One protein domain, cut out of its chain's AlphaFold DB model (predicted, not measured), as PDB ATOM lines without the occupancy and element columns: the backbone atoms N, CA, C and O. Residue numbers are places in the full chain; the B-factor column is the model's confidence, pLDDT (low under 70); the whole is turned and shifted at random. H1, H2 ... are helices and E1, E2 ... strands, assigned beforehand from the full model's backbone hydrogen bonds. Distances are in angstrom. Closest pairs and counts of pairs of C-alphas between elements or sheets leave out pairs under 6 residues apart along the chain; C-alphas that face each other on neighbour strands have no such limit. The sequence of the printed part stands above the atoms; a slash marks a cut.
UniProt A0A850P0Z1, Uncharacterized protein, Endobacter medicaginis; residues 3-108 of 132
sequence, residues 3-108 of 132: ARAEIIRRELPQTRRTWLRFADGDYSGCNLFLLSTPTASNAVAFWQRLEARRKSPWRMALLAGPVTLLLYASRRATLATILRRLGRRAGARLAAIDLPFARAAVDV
ATOM      1  N   ALA A   3      48.160  14.912  19.022       96.88
ATOM      2  CA  ALA A   3      47.825  14.122  20.200       96.88
ATOM      3  C   ALA A   3      46.643  14.760  20.930       96.88
ATOM      4  O   ALA A   3      46.538  15.991  21.025       96.88
ATOM      5  N   ARG A   4      45.737  13.919  21.435       97.00
ATOM      6  CA  ARG A   4      44.572  14.361  22.209       97.00
ATOM      7  C   ARG A   4      44.996  14.958  23.544       97.00
ATOM      8  O   ARG A   4      45.872  14.433  24.230       97.00
ATOM      9  N   ALA A   5      44.297  16.011  23.954       96.56
ATOM     10  CA  ALA A   5      44.513  16.652  25.245       96.56
ATOM     11  C   ALA A   5      44.317  15.689  26.425       96.56
ATOM     12  O   ALA A   5      44.991  15.833  27.437       96.56
ATOM     13  N   GLU A   6      43.425  14.706  26.298       95.81
ATOM     14  CA  GLU A   6      43.202  13.663  27.306       95.81
ATOM     15  C   GLU A   6      44.466  12.834  27.571       95.81
ATOM     16  O   GLU A   6      44.897  12.726  28.717       95.81
ATOM     17  N   ILE A   7      45.103  12.327  26.511       95.94
ATOM     18  CA  ILE A   7      46.338  11.534  26.599       95.94
ATOM     19  C   ILE A   7      47.456  12.382  27.212       95.94
ATOM     20  O   ILE A   7      48.131  11.948  28.143       95.94
ATOM     21  N   ILE A   8      47.601  13.627  26.749       95.38
ATOM     22  CA  ILE A   8      48.640  14.534  27.245       95.38
ATOM     23  C   ILE A   8      48.427  14.882  28.720       95.38
ATOM     24  O   ILE A   8      49.378  14.839  29.489       95.38
ATOM     25  N   ARG A   9      47.203  15.207  29.147       95.00
ATOM     26  CA  ARG A   9      46.926  15.543  30.555       95.00
ATOM     27  C   ARG A   9      47.098  14.344  31.484       95.00
ATOM     28  O   ARG A   9      47.482  14.541  32.629       95.00
ATOM     29  N   ARG A  10      46.819  13.130  31.001       94.50
ATOM     30  CA  ARG A  10      47.013  11.892  31.764       94.50
ATOM     31  C   ARG A  10      48.494  11.586  31.989       94.50
ATOM     32  O   ARG A  10      48.871  11.228  33.094       94.50
ATOM     33  N   GLU A  11      49.314  11.706  30.948       93.31
ATOM     34  CA  GLU A  11      50.729  11.300  30.991       93.31
ATOM     35  C   GLU A  11      51.679  12.432  31.399       93.31
ATOM     36  O   GLU A  11      52.759  12.165  31.916       93.31
ATOM     37  N   LEU A  12      51.295  13.691  31.168       91.69
ATOM     38  CA  LEU A  12      52.097  14.892  31.428       91.69
ATOM     39  C   LEU A  12      51.253  15.980  32.134       91.69
ATOM     40  O   LEU A  12      51.108  17.086  31.602       91.69
ATOM     41  N   PRO A  13      50.671  15.709  33.319       88.56
ATOM     42  CA  PRO A  13      49.729  16.612  34.001       88.56
ATOM     43  C   PRO A  13      50.282  18.018  34.305       88.56
ATOM     44  O   PRO A  13      49.529  18.986  34.388       88.56
ATOM     45  N   GLN A  14      51.600  18.153  34.431       84.62
ATOM     46  CA  GLN A  14      52.323  19.399  34.682       84.62
ATOM     47  C   GLN A  14      52.387  20.339  33.467       84.62
ATOM     48  O   GLN A  14      52.732  21.514  33.611       84.62
ATOM     49  N   THR A  15      52.063  19.860  32.258       82.44
ATOM     50  CA  THR A  15      52.201  20.668  31.043       82.44
ATOM     51  C   THR A  15      51.089  21.715  30.923       82.44
ATOM     52  O   THR A  15      49.893  21.417  30.960       82.44
ATOM     53  N   ARG A  16      51.473  22.983  30.736       81.69
ATOM     54  CA  ARG A  16      50.544  24.082  30.435       81.69
ATOM     55  C   ARG A  16      50.612  24.398  28.947       81.69
ATOM     56  O   ARG A  16      51.530  25.081  28.500       81.69
ATOM     57  N   ARG A  17      49.634  23.904  28.184       85.19
ATOM     58  CA  ARG A  17      49.585  24.039  26.719       85.19
ATOM     59  C   ARG A  17      48.302  24.706  26.239       85.19
ATOM     60  O   ARG A  17      47.232  24.547  26.830       85.19
ATOM     61  N   THR A  18      48.420  25.427  25.130       87.81
ATOM     62  CA  THR A  18      47.273  25.937  24.377       87.81
ATOM     63  C   THR A  18      46.732  24.823  23.491       87.81
ATOM     64  O   THR A  18      47.473  24.232  22.709       87.81
ATOM     65  N   TRP A  19      45.437  24.546  23.604       95.00
ATOM     66  CA  TRP A  19      44.776  23.481  22.855       95.00
ATOM     67  C   TRP A  19      44.145  24.010  21.569       95.00
ATOM     68  O   TRP A  19      43.483  25.051  21.579       95.00
ATOM     69  N   LEU A  20      44.284  23.258  20.480       96.19
ATOM     70  CA  LEU A  20      43.443  23.414  19.297       96.19
ATOM     71  C   LEU A  20      42.095  22.759  19.594       96.19
ATOM     72  O   LEU A  20      42.050  21.559  19.860       96.19
ATOM     73  N   ARG A  21      41.013  23.542  19.584       97.50
ATOM     74  CA  ARG A  21      39.700  23.103  20.081       97.50
ATOM     75  C   ARG A  21      38.726  22.872  18.936       97.50
ATOM     76  O   ARG A  21      38.474  23.786  18.152       97.50
ATOM     77  N   PHE A  22      38.156  21.676  18.873       97.69
ATOM     78  CA  PHE A  22      37.187  21.265  17.861       97.69
ATOM     79  C   PHE A  22      35.984  20.586  18.519       97.69
ATOM     80  O   PHE A  22      36.013  20.249  19.702       97.69
ATOM     81  N   ALA A  23      34.920  20.365  17.748       97.69
ATOM     82  CA  ALA A  23      33.717  19.697  18.248       97.69
ATOM     83  C   ALA A  23      33.962  18.238  18.683       97.69
ATOM     84  O   ALA A  23      33.223  17.708  19.502       97.69
ATOM     85  N   ASP A  24      34.993  17.598  18.131       96.88
ATOM     86  CA  ASP A  24      35.386  16.202  18.347       96.88
ATOM     87  C   ASP A  24      36.641  16.053  19.230       96.88
ATOM     88  O   ASP A  24      37.261  14.985  19.270       96.88
ATOM     89  N   GLY A  25      37.039  17.125  19.921       96.19
ATOM     90  CA  GLY A  25      38.095  17.090  20.928       96.19
ATOM     91  C   GLY A  25      39.063  18.268  20.882       96.19
ATOM     92  O   GLY A  25      39.057  19.107  19.978       96.19
ATOM     93  N   ASP A  26      39.929  18.279  21.888       97.12
ATOM     94  CA  ASP A  26      41.036  19.215  22.027       97.12
ATOM     95  C   ASP A  26      42.348  18.490  21.681       97.12
ATOM     96  O   ASP A  26      42.577  17.363  22.130       97.12
ATOM     97  N   TYR A  27      43.220  19.133  20.906       97.19
ATOM     98  CA  TYR A  27      44.446  18.522  20.383       97.19
ATOM     99  C   TYR A  27      45.659  19.440  20.538       97.19
ATOM    100  O   TYR A  27      45.526  20.665  20.617       97.19
ATOM    101  N   SER A  28      46.850  18.843  20.526       95.81
ATOM    102  CA  SER A  28      48.127  19.542  20.374       95.81
ATOM    103  C   SER A  28      48.924  18.995  19.187       95.81
ATOM    104  O   SER A  28      48.727  17.851  18.768       95.81
ATOM    105  N   GLY A  29      49.789  19.838  18.622       94.88
ATOM    106  CA  GLY A  29      50.696  19.490  17.531       94.88
ATOM    107  C   GLY A  29      51.827  18.583  18.001       94.88
ATOM    108  O   GLY A  29      52.359  18.798  19.081       94.88
ATOM    109  N   CYS A  30      52.212  17.604  17.176       94.94
ATOM    110  CA  CYS A  30      53.332  16.707  17.491       94.94
ATOM    111  C   CYS A  30      54.584  16.938  16.633       94.94
ATOM    112  O   CYS A  30      55.401  16.034  16.519       94.94
ATOM    113  N   ASN A  31      54.680  18.060  15.908       92.50
ATOM    114  CA  ASN A  31      55.781  18.383  14.979       92.50
ATOM    115  C   ASN A  31      56.168  17.281  13.960       92.50
ATOM    116  O   ASN A  31      57.202  17.358  13.307       92.50
ATOM    117  N   LEU A  32      55.306  16.279  13.765       94.44
ATOM    118  CA  LEU A  32      55.479  15.178  12.823       94.44
ATOM    119  C   LEU A  32      54.570  15.381  11.615       94.44
ATOM    120  O   LEU A  32      53.353  15.533  11.764       94.44
ATOM    121  N   PHE A  33      55.132  15.317  10.414       95.38
ATOM    122  CA  PHE A  33      54.409  15.541   9.165       95.38
ATOM    123  C   PHE A  33      54.724  14.435   8.160       95.38
ATOM    124  O   PHE A  33      55.874  14.035   8.015       95.38
ATOM    125  N   LEU A  34      53.698  13.958   7.454       96.25
ATOM    126  CA  LEU A  34      53.834  12.983   6.373       96.25
ATOM    127  C   LEU A  34      53.414  13.636   5.056       96.25
ATOM    128  O   LEU A  34      52.269  14.065   4.908       96.25
ATOM    129  N   LEU A  35      54.333  13.679   4.093       97.50
ATOM    130  CA  LEU A  35      54.096  14.177   2.739       97.50
ATOM    131  C   LEU A  35      54.069  12.983   1.776       97.50
ATOM    132  O   LEU A  35      55.081  12.620   1.193       97.50
ATOM    133  N   SER A  36      52.908  12.337   1.645       95.94
ATOM    134  CA  SER A  36      52.785  11.056   0.928       95.94
ATOM    135  C   SER A  36      52.387  11.178  -0.549       95.94
ATOM    136  O   SER A  36      52.113  10.169  -1.190       95.94
ATOM    137  N   THR A  37      52.249  12.395  -1.082       96.56
ATOM    138  CA  THR A  37      51.794  12.629  -2.467       96.56
ATOM    139  C   THR A  37      52.540  13.808  -3.090       96.56
ATOM    140  O   THR A  37      52.929  14.713  -2.349       96.56
ATOM    141  N   PRO A  38      52.651  13.890  -4.429       96.25
ATOM    142  CA  PRO A  38      53.239  15.055  -5.095       96.25
ATOM    143  C   PRO A  38      52.531  16.372  -4.739       96.25
ATOM    144  O   PRO A  38      53.180  17.391  -4.523       96.25
ATOM    145  N   THR A  39      51.201  16.344  -4.579       97.56
ATOM    146  CA  THR A  39      50.406  17.525  -4.188       97.56
ATOM    147  C   THR A  39      50.668  18.011  -2.761       97.56
ATOM    148  O   THR A  39      50.220  19.096  -2.394       97.56
ATOM    149  N   ALA A  40      51.393  17.248  -1.937       96.94
ATOM    150  CA  ALA A  40      51.713  17.647  -0.570       96.94
ATOM    151  C   ALA A  40      52.609  18.901  -0.518       96.94
ATOM    152  O   ALA A  40      52.534  19.662   0.446       96.94
ATOM    153  N   SER A  41      53.376  19.183  -1.576       97.56
ATOM    154  CA  SER A  41      54.122  20.441  -1.726       97.56
ATOM    155  C   SER A  41      53.207  21.673  -1.685       97.56
ATOM    156  O   SER A  41      53.572  22.693  -1.099       97.56
ATOM    157  N   ASN A  42      51.973  21.571  -2.195       98.19
ATOM    158  CA  ASN A  42      51.007  22.666  -2.146       98.19
ATOM    159  C   ASN A  42      50.590  22.994  -0.703       98.19
ATOM    160  O   ASN A  42      50.394  24.163  -0.363       98.19
ATOM    161  N   ALA A  43      50.505  21.979   0.168       97.06
ATOM    162  CA  ALA A  43      50.250  22.173   1.595       97.06
ATOM    163  C   ALA A  43      51.400  22.925   2.274       97.06
ATOM    164  O   ALA A  43      51.145  23.852   3.041       97.06
ATOM    165  N   VAL A  44      52.652  22.584   1.945       97.06
ATOM    166  CA  VAL A  44      53.844  23.288   2.444       97.06
ATOM    167  C   VAL A  44      53.849  24.742   1.970       97.06
ATOM    168  O   VAL A  44      53.994  25.653   2.783       97.06
ATOM    169  N   ALA A  45      53.598  24.988   0.682       97.81
ATOM    170  CA  ALA A  45      53.520  26.341   0.137       97.81
ATOM    171  C   ALA A  45      52.381  27.157   0.777       97.81
ATOM    172  O   ALA A  45      52.528  28.350   1.052       97.81
ATOM    173  N   PHE A  46      51.229  26.532   1.031       97.31
ATOM    174  CA  PHE A  46      50.117  27.165   1.739       97.31
ATOM    175  C   PHE A  46      50.480  27.507   3.188       97.31
ATOM    176  O   PHE A  46      50.220  28.631   3.628       97.31
ATOM    177  N   TRP A  47      51.134  26.585   3.899       95.94
ATOM    178  CA  TRP A  47      51.657  26.811   5.246       95.94
ATOM    179  C   TRP A  47      52.651  27.977   5.285       95.94
ATOM    180  O   TRP A  47      52.475  28.892   6.081       95.94
ATOM    181  N   GLN A  48      53.621  28.026   4.369       97.06
ATOM    182  CA  GLN A  48      54.583  29.131   4.268       97.06
ATOM    183  C   GLN A  48      53.891  30.490   4.082       97.06
ATOM    184  O   GLN A  48      54.267  31.479   4.711       97.06
ATOM    185  N   ARG A  49      52.832  30.555   3.259       96.62
ATOM    186  CA  ARG A  49      52.049  31.791   3.080       96.62
ATOM    187  C   ARG A  49      51.307  32.212   4.350       96.62
ATOM    188  O   ARG A  49      51.165  33.421   4.566       96.62
ATOM    189  N   LEU A  50      50.806  31.255   5.137       94.75
ATOM    190  CA  LEU A  50      50.177  31.508   6.438       94.75
ATOM    191  C   LEU A  50      51.206  32.000   7.455       94.75
ATOM    192  O   LEU A  50      50.990  33.041   8.073       94.75
ATOM    193  N   GLU A  51      52.335  31.306   7.566       95.44
ATOM    194  CA  GLU A  51      53.402  31.605   8.522       95.44
ATOM    195  C   GLU A  51      54.008  32.992   8.281       95.44
ATOM    196  O   GLU A  51      54.146  33.794   9.206       95.44
ATOM    197  N   ALA A  52      54.234  33.363   7.016       96.12
ATOM    198  CA  ALA A  52      54.679  34.708   6.643       96.12
ATOM    199  C   ALA A  52      53.717  35.824   7.106       96.12
ATOM    200  O   ALA A  52      54.104  36.984   7.232       96.12
ATOM    201  N   ARG A  53      52.445  35.489   7.366       95.75
ATOM    202  CA  ARG A  53      51.392  36.412   7.817       95.75
ATOM    203  C   ARG A  53      51.048  36.242   9.295       95.75
ATOM    204  O   ARG A  53      50.114  36.899   9.744       95.75
ATOM    205  N   ARG A  54      51.798  35.445  10.068       93.62
ATOM    206  CA  ARG A  54      51.483  35.110  11.472       93.62
ATOM    207  C   ARG A  54      51.259  36.312  12.393       93.62
ATOM    208  O   ARG A  54      50.490  36.236  13.341       93.62
ATOM    209  N   LYS A  55      51.899  37.448  12.091       95.38
ATOM    210  CA  LYS A  55      51.757  38.712  12.837       95.38
ATOM    211  C   LYS A  55      50.529  39.542  12.428       95.38
ATOM    212  O   LYS A  55      50.303  40.612  12.977       95.38
ATOM    213  N   SER A  56      49.743  39.083  11.452       95.12
ATOM    214  CA  SER A  56      48.563  39.769  10.922       95.12
ATOM    215  C   SER A  56      47.358  38.817  10.905       95.12
ATOM    216  O   SER A  56      47.082  38.169   9.887       95.12
ATOM    217  N   PRO A  57      46.604  38.739  12.020       90.31
ATOM    218  CA  PRO A  57      45.486  37.807  12.168       90.31
ATOM    219  C   PRO A  57      44.427  37.942  11.070       90.31
ATOM    220  O   PRO A  57      43.926  36.940  10.567       90.31
ATOM    221  N   TRP A  58      44.129  39.166  10.624       93.69
ATOM    222  CA  TRP A  58      43.159  39.402   9.551       93.69
ATOM    223  C   TRP A  58      43.640  38.860   8.194       93.69
ATOM    224  O   TRP A  58      42.851  38.290   7.442       93.69
ATOM    225  N   ARG A  59      44.943  38.950   7.882       94.19
ATOM    226  CA  ARG A  59      45.506  38.373   6.646       94.19
ATOM    227  C   ARG A  59      45.512  36.852   6.693       94.19
ATOM    228  O   ARG A  59      45.215  36.215   5.684       94.19
ATOM    229  N   MET A  60      45.817  36.268   7.852       93.88
ATOM    230  CA  MET A  60      45.684  34.823   8.053       93.88
ATOM    231  C   MET A  60      44.231  34.377   7.888       93.88
ATOM    232  O   MET A  60      43.975  33.388   7.204       93.88
ATOM    233  N   ALA A  61      43.285  35.129   8.457       92.31
ATOM    234  CA  ALA A  61      41.855  34.861   8.357       92.31
ATOM    235  C   ALA A  61      41.366  34.871   6.908       92.31
ATOM    236  O   ALA A  61      40.602  33.993   6.530       92.31
ATOM    237  N   LEU A  62      41.825  35.811   6.079       93.88
ATOM    238  CA  LEU A  62      41.499  35.839   4.649       93.88
ATOM    239  C   LEU A  62      42.113  34.648   3.896       93.88
ATOM    240  O   LEU A  62      41.441  34.035   3.066       93.88
ATOM    241  N   LEU A  63      43.358  34.279   4.219       94.00
ATOM    242  CA  LEU A  63      44.078  33.190   3.553       94.00
ATOM    243  C   LEU A  63      43.525  31.797   3.912       94.00
ATOM    244  O   LEU A  63      43.289  30.985   3.021       94.00
ATOM    245  N   ALA A  64      43.273  31.522   5.195       93.19
ATOM    246  CA  ALA A  64      42.565  30.318   5.666       93.19
ATOM    247  C   ALA A  64      41.065  30.349   5.297       93.19
ATOM    248  O   ALA A  64      40.408  29.319   5.090       93.19
ATOM    249  N   GLY A  65      40.570  31.575   5.181       94.81
ATOM    250  CA  GLY A  65      39.262  32.076   4.812       94.81
ATOM    251  C   GLY A  65      38.237  32.182   5.932       94.81
ATOM    252  O   GLY A  65      38.152  31.317   6.811       94.81
ATOM    253  N   PRO A  66      37.379  33.213   5.836       93.06
ATOM    254  CA  PRO A  66      36.559  33.689   6.945       93.06
ATOM    255  C   PRO A  66      35.572  32.636   7.443       93.06
ATOM    256  O   PRO A  66      35.417  32.468   8.644       93.06
ATOM    257  N   VAL A  67      34.970  31.851   6.544       95.00
ATOM    258  CA  VAL A  67      34.043  30.776   6.939       95.00
ATOM    259  C   VAL A  67      34.757  29.671   7.723       95.00
ATOM    260  O   VAL A  67      34.209  29.155   8.690       95.00
ATOM    261  N   THR A  68      35.984  29.299   7.338       95.25
ATOM    262  CA  THR A  68      36.772  28.298   8.077       95.25
ATOM    263  C   THR A  68      37.116  28.816   9.469       95.25
ATOM    264  O   THR A  68      36.987  28.076  10.441       95.25
ATOM    265  N   LEU A  69      37.502  30.092   9.570       94.19
ATOM    266  CA  LEU A  69      37.807  30.722  10.850       94.19
ATOM    267  C   LEU A  69      36.565  30.839  11.738       94.19
ATOM    268  O   LEU A  69      36.651  30.523  12.916       94.19
ATOM    269  N   LEU A  70      35.414  31.228  11.186       95.06
ATOM    270  CA  LEU A  70      34.152  31.312  11.924       95.06
ATOM    271  C   LEU A  70      33.735  29.939  12.465       95.06
ATOM    272  O   LEU A  70      33.354  29.816  13.626       95.06
ATOM    273  N   LEU A  71      33.869  28.890  11.650       95.81
ATOM    274  CA  LEU A  71      33.609  27.517  12.076       95.81
ATOM    275  C   LEU A  71      34.541  27.085  13.212       95.81
ATOM    276  O   LEU A  71      34.064  26.530  14.201       95.81
ATOM    277  N   TYR A  72      35.838  27.385  13.106       95.19
ATOM    278  CA  TYR A  72      36.804  27.106  14.167       95.19
ATOM    279  C   TYR A  72      36.492  27.898  15.449       95.19
ATOM    280  O   TYR A  72      36.390  27.318  16.526       95.19
ATOM    281  N   ALA A  73      36.242  29.204  15.330       95.12
ATOM    282  CA  ALA A  73      35.919  30.085  16.450       95.12
ATOM    283  C   ALA A  73      34.621  29.675  17.163       95.12
ATOM    284  O   ALA A  73      34.548  29.738  18.387       95.12
ATOM    285  N   SER A  74      33.626  29.186  16.415       96.38
ATOM    286  CA  SER A  74      32.375  28.665  16.979       96.38
ATOM    287  C   SER A  74      32.549  27.354  17.754       96.38
ATOM    288  O   SER A  74      31.639  26.962  18.479       96.38
ATOM    289  N   ARG A  75      33.685  26.656  17.583       95.19
ATOM    290  CA  ARG A  75      33.977  25.319  18.138       95.19
ATOM    291  C   ARG A  75      32.981  24.222  17.746       95.19
ATOM    292  O   ARG A  75      32.976  23.154  18.344       95.19
ATOM    293  N   ARG A  76      32.145  24.458  16.730       95.06
ATOM    294  CA  ARG A  76      31.134  23.496  16.255       95.06
ATOM    295  C   ARG A  76      31.621  22.600  15.121       95.06
ATOM    296  O   ARG A  76      30.926  21.666  14.738       95.06
ATOM    297  N   ALA A  77      32.791  22.882  14.556       97.31
ATOM    298  CA  ALA A  77      33.365  22.070  13.493       97.31
ATOM    299  C   ALA A  77      34.338  21.030  14.047       97.31
ATOM    300  O   ALA A  77      35.136  21.322  14.938       97.31
ATOM    301  N   THR A  78      34.297  19.834  13.464       98.00
ATOM    302  CA  THR A  78      35.284  18.783  13.724       98.00
ATOM    303  C   THR A  78      36.629  19.116  13.087       98.00
ATOM    304  O   THR A  78      36.694  19.829  12.073       98.00
ATOM    305  N   LEU A  79      37.706  18.546  13.623       97.56
ATOM    306  CA  LEU A  79      39.056  18.658  13.069       97.56
ATOM    307  C   LEU A  79      39.091  18.262  11.583       97.56
ATOM    308  O   LEU A  79      39.601  19.005  10.740       97.56
ATOM    309  N   ALA A  80      38.455  17.141  11.234       97.62
ATOM    310  CA  ALA A  80      38.348  16.677   9.850       97.62
ATOM    311  C   ALA A  80      37.625  17.681   8.931       97.62
ATOM    312  O   ALA A  80      37.974  17.820   7.756       97.62
ATOM    313  N   THR A  81      36.624  18.405   9.443       97.69
ATOM    314  CA  THR A  81      35.899  19.432   8.676       97.69
ATOM    315  C   THR A  81      36.788  20.634   8.374       97.69
ATOM    316  O   THR A  81      36.826  21.106   7.232       97.69
ATOM    317  N   ILE A  82      37.536  21.110   9.373       97.62
ATOM    318  CA  ILE A  82      38.476  22.223   9.212       97.62
ATOM    319  C   ILE A  82      39.607  21.841   8.248       97.62
ATOM    320  O   ILE A  82      39.860  22.577   7.292       97.62
ATOM    321  N   LEU A  83      40.218  20.664   8.417       97.69
ATOM    322  CA  LEU A  83      41.283  20.181   7.531       97.69
ATOM    323  C   LEU A  83      40.819  20.026   6.083       97.69
ATOM    324  O   LEU A  83      41.545  20.405   5.170       97.69
ATOM    325  N   ARG A  84      39.591  19.553   5.846       98.00
ATOM    326  CA  ARG A  84      39.024  19.457   4.491       98.00
ATOM    327  C   ARG A  84      38.895  20.826   3.827       98.00
ATOM    328  O   ARG A  84      39.196  20.970   2.644       98.00
ATOM    329  N   ARG A  85      38.455  21.844   4.577       97.38
ATOM    330  CA  ARG A  85      38.341  23.223   4.074       97.38
ATOM    331  C   ARG A  85      39.707  23.834   3.778       97.38
ATOM    332  O   ARG A  85      39.874  24.440   2.722       97.38
ATOM    333  N   LEU A  86      40.674  23.648   4.675       97.31
ATOM    334  CA  LEU A  86      42.049  24.096   4.461       97.31
ATOM    335  C   LEU A  86      42.701  23.360   3.287       97.31
ATOM    336  O   LEU A  86      43.332  24.000   2.459       97.31
ATOM    337  N   GLY A  87      42.473  22.054   3.149       97.38
ATOM    338  CA  GLY A  87      43.001  21.247   2.052       97.38
ATOM    339  C   GLY A  87      42.498  21.693   0.681       97.38
ATOM    340  O   GLY A  87      43.293  21.853  -0.242       97.38
ATOM    341  N   ARG A  88      41.203  22.017   0.559       97.12
ATOM    342  CA  ARG A  88      40.644  22.610  -0.673       97.12
ATOM    343  C   ARG A  88      41.341  23.914  -1.058       97.12
ATOM    344  O   ARG A  88      41.613  24.128  -2.230       97.12
ATOM    345  N   ARG A  89      41.652  24.770  -0.080       96.12
ATOM    346  CA  ARG A  89      42.395  26.018  -0.316       96.12
ATOM    347  C   ARG A  89      43.868  25.805  -0.618       96.12
ATOM    348  O   ARG A  89      44.451  26.558  -1.389       96.12
ATOM    349  N   ALA A  90      44.467  24.818   0.032       96.75
ATOM    350  CA  ALA A  90      45.853  24.459  -0.174       96.75
ATOM    351  C   ALA A  90      46.059  23.723  -1.502       96.75
ATOM    352  O   ALA A  90      47.185  23.677  -1.959       96.75
ATOM    353  N   GLY A  91      45.018  23.151  -2.118       97.38
ATOM    354  CA  GLY A  91      45.172  22.274  -3.281       97.38
ATOM    355  C   GLY A  91      45.828  20.938  -2.917       97.38
ATOM    356  O   GLY A  91      46.604  20.400  -3.702       97.38
ATOM    357  N   ALA A  92      45.565  20.432  -1.707       97.75
ATOM    358  CA  ALA A  92      46.132  19.193  -1.179       97.75
ATOM    359  C   ALA A  92      45.153  18.489  -0.226       97.75
ATOM    360  O   ALA A  92      44.341  19.130   0.446       97.75
ATOM    361  N   ARG A  93      45.247  17.159  -0.108       97.25
ATOM    362  CA  ARG A  93      44.506  16.418   0.922       97.25
ATOM    363  C   ARG A  93      45.209  16.577   2.269       97.25
ATOM    364  O   ARG A  93      46.344  16.144   2.419       97.25
ATOM    365  N   LEU A  94      44.514  17.148   3.250       97.75
ATOM    366  CA  LEU A  94      44.993  17.244   4.630       97.75
ATOM    367  C   LEU A  94      44.234  16.258   5.514       97.75
ATOM    368  O   LEU A  94      43.006  16.178   5.445       97.75
ATOM    369  N   ALA A  95      44.964  15.534   6.354       96.38
ATOM    370  CA  ALA A  95      44.410  14.610   7.332       96.38
ATOM    371  C   ALA A  95      45.200  14.700   8.640       96.38
ATOM    372  O   ALA A  95      46.411  14.921   8.634       96.38
ATOM    373  N   ALA A  96      44.495  14.537   9.756       96.38
ATOM    374  CA  ALA A  96      45.110  14.381  11.061       96.38
ATOM    375  C   ALA A  96      45.464  12.912  11.282       96.38
ATOM    376  O   ALA A  96      44.662  12.032  10.979       96.38
ATOM    377  N   ILE A  97      46.649  12.677  11.838       96.12
ATOM    378  CA  ILE A  97      47.043  11.380  12.387       96.12
ATOM    379  C   ILE A  97      47.020  11.538  13.900       96.12
ATOM    380  O   ILE A  97      47.796  12.346  14.417       96.12
ATOM    381  N   ASP A  98      46.111  10.822  14.557       95.25
ATOM    382  CA  ASP A  98      46.004  10.766  16.015       95.25
ATOM    383  C   ASP A  98      47.146   9.899  16.554       95.25
ATOM    384  O   ASP A  98      47.263   8.725  16.199       95.25
ATOM    385  N   LEU A  99      48.044  10.505  17.323       96.38
ATOM    386  CA  LEU A  99      49.211   9.849  17.894       96.38
ATOM    387  C   LEU A  99      48.933   9.522  19.365       96.38
ATOM    388  O   LEU A  99      48.716  10.448  20.152       96.38
ATOM    389  N   PRO A 100      49.014   8.243  19.776       94.88
ATOM    390  CA  PRO A 100      48.735   7.818  21.145       94.88
ATOM    391  C   PRO A 100      49.923   8.063  22.094       94.88
ATOM    392  O   PRO A 100      50.157   7.285  23.011       94.88
ATOM    393  N   PHE A 101      50.703   9.123  21.863       93.75
ATOM    394  CA  PHE A 101      51.948   9.392  22.578       93.75
ATOM    395  C   PHE A 101      51.971  10.840  23.068       93.75
ATOM    396  O   PHE A 101      52.185  11.758  22.270       93.75
ATOM    397  N   ALA A 102      51.805  11.069  24.377       92.88
ATOM    398  CA  ALA A 102      51.841  12.423  24.934       92.88
ATOM    399  C   ALA A 102      53.183  13.124  24.681       92.88
ATOM    400  O   ALA A 102      53.219  14.308  24.350       92.88
ATOM    401  N   ARG A 103      54.284  12.367  24.770       91.88
ATOM    402  CA  ARG A 103      55.654  12.860  24.553       91.88
ATOM    403  C   ARG A 103      55.868  13.420  23.147       91.88
ATOM    404  O   ARG A 103      56.647  14.346  22.984       91.88
ATOM    405  N   ALA A 104      55.145  12.912  22.144       92.62
ATOM    406  CA  ALA A 104      55.247  13.416  20.774       92.62
ATOM    407  C   ALA A 104      54.756  14.865  20.650       92.62
ATOM    408  O   ALA A 104      55.134  15.555  19.712       92.62
ATOM    409  N   ALA A 105      53.919  15.325  21.583       92.31
ATOM    410  CA  ALA A 105      53.463  16.704  21.647       92.31
ATOM    411  C   ALA A 105      54.383  17.612  22.473       92.31
ATOM    412  O   ALA A 105      53.989  18.746  22.714       92.31
ATOM    413  N   VAL A 106      55.548  17.141  22.941       90.38
ATOM    414  CA  VAL A 106      56.505  17.937  23.722       90.38
ATOM    415  C   VAL A 106      57.609  18.489  22.823       90.38
ATOM    416  O   VAL A 106      58.317  17.753  22.144       90.38
ATOM    417  N   ASP A 107      57.756  19.804  22.862       90.19
ATOM    418  CA  ASP A 107      58.785  20.637  22.254       90.19
ATOM    419  C   ASP A 107      59.527  21.411  23.353       90.19
ATOM    420  O   ASP A 107      58.920  21.818  24.345       90.19
ATOM    421  N   VAL A 108      60.847  21.569  23.208       89.81
ATOM    422  CA  VAL A 108      61.697  22.231  24.210       89.81
ATOM    423  C   VAL A 108      61.967  23.668  23.783       89.81
ATOM    424  O   VAL A 108      62.967  23.945  23.128       89.81
TER     425      VAL A 108
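AT A GLANCE: This is residues 3 to 108 of the 132 residues of an uncharacterized protein of Endobacter medicaginis (UniProt A0A850P0Z1). What is the main picture? A small two-stranded hairpin, E1 and E2, lies between two groups of helices: the short H1 and H6 meet at one end of the domain, and H2, H3, H4 and H5 gather at the other. In the larger group H4 and H5 lie side by side while H2 stands crosswise to H5; residues 30 to 39 run from the hairpin strand E2 to H2, and residues 91 to 101 run from H5 in the larger group to H6 in the smaller one. What is the make-up? The printed part has 106 residues with six named helices and two named strands, in the order H1 E1 E2 H2 H3 H4 H5 H6, the sheet E1 - E2 is antiparallel, and the class is mostly helix. The whole is compact, with a radius of gyration of the C-alphas of 14.4 A and spans of 36 by 32 by 25 A.

HOW THE PARTS SIT: How is the sheet paired? E1, residues 20 to 22, and E2, residues 25 to 29, form an antiparallel hairpin at 151 degrees, with N 20 and O 27 at 2.9 A and N 25 and O 22 at 3.3 A, within hydrogen-bond range. Residues 3 to 4 also pair, antiparallel, with residues 27 to 28 of E2. What is near E2? H1, residues 5 to 11, has its closest C-alpha pair with E2 at Ala 5 and Tyr 27, 5.2 A. H1 and H6, residues 102 to 105, touch, closest at the C-alphas of Ile 8 and Ala 102, 4.5 A. What is near E1? The closest C-alphas of E1 and H5, residues 79 to 90, are those of Phe 22 and Leu 79, 5.8 A. H4, residues 66 to 73, forms a helical hairpin with H5, at a shallow tilt of 24 degrees, opposite ways; they touch, closest at the C-alphas of Thr 68 and Ile 82, 6.4 A, with residues 82 to 86 of H5 alone. What of the other helices? H2, residues 40 to 51, touches H5 about perpendicular, at 86 degrees, with the C-alphas of Ala 43 and Ala 90 closest at 5.3 A. H2 and H3, residues 57 to 64, a helical hairpin, only just touch, with 3 pairs of C-alphas within 8 A, closest Leu 50 and Met 60 at 5.8 A. In H1 to H5 every O i to N i+4 pair is within hydrogen-bond range; H6 is too short for such a pair.

IN THESE COORDINATES: How long are the elements? E1 spans 6.8 A, E2 13.3 A, H2 16.7 A and H5 16.0 A. Where are anchor points? H1 begins at C-alpha 5 (44.513, 16.652, 25.245), and H6 ends at C-alpha 105 (53.463, 16.704, 21.647).

THE WHOLE: How large is it? The two C-alphas farthest apart are those of Gln 14 and Pro 38, 40.0 A. Which links are long, and is there a cut? H5 to H6 is a long link of 11 residues, and the printed part has no cut. Where is confidence low? No printed residue is under 70, and the mean pLDDT of the printed part is 95.0.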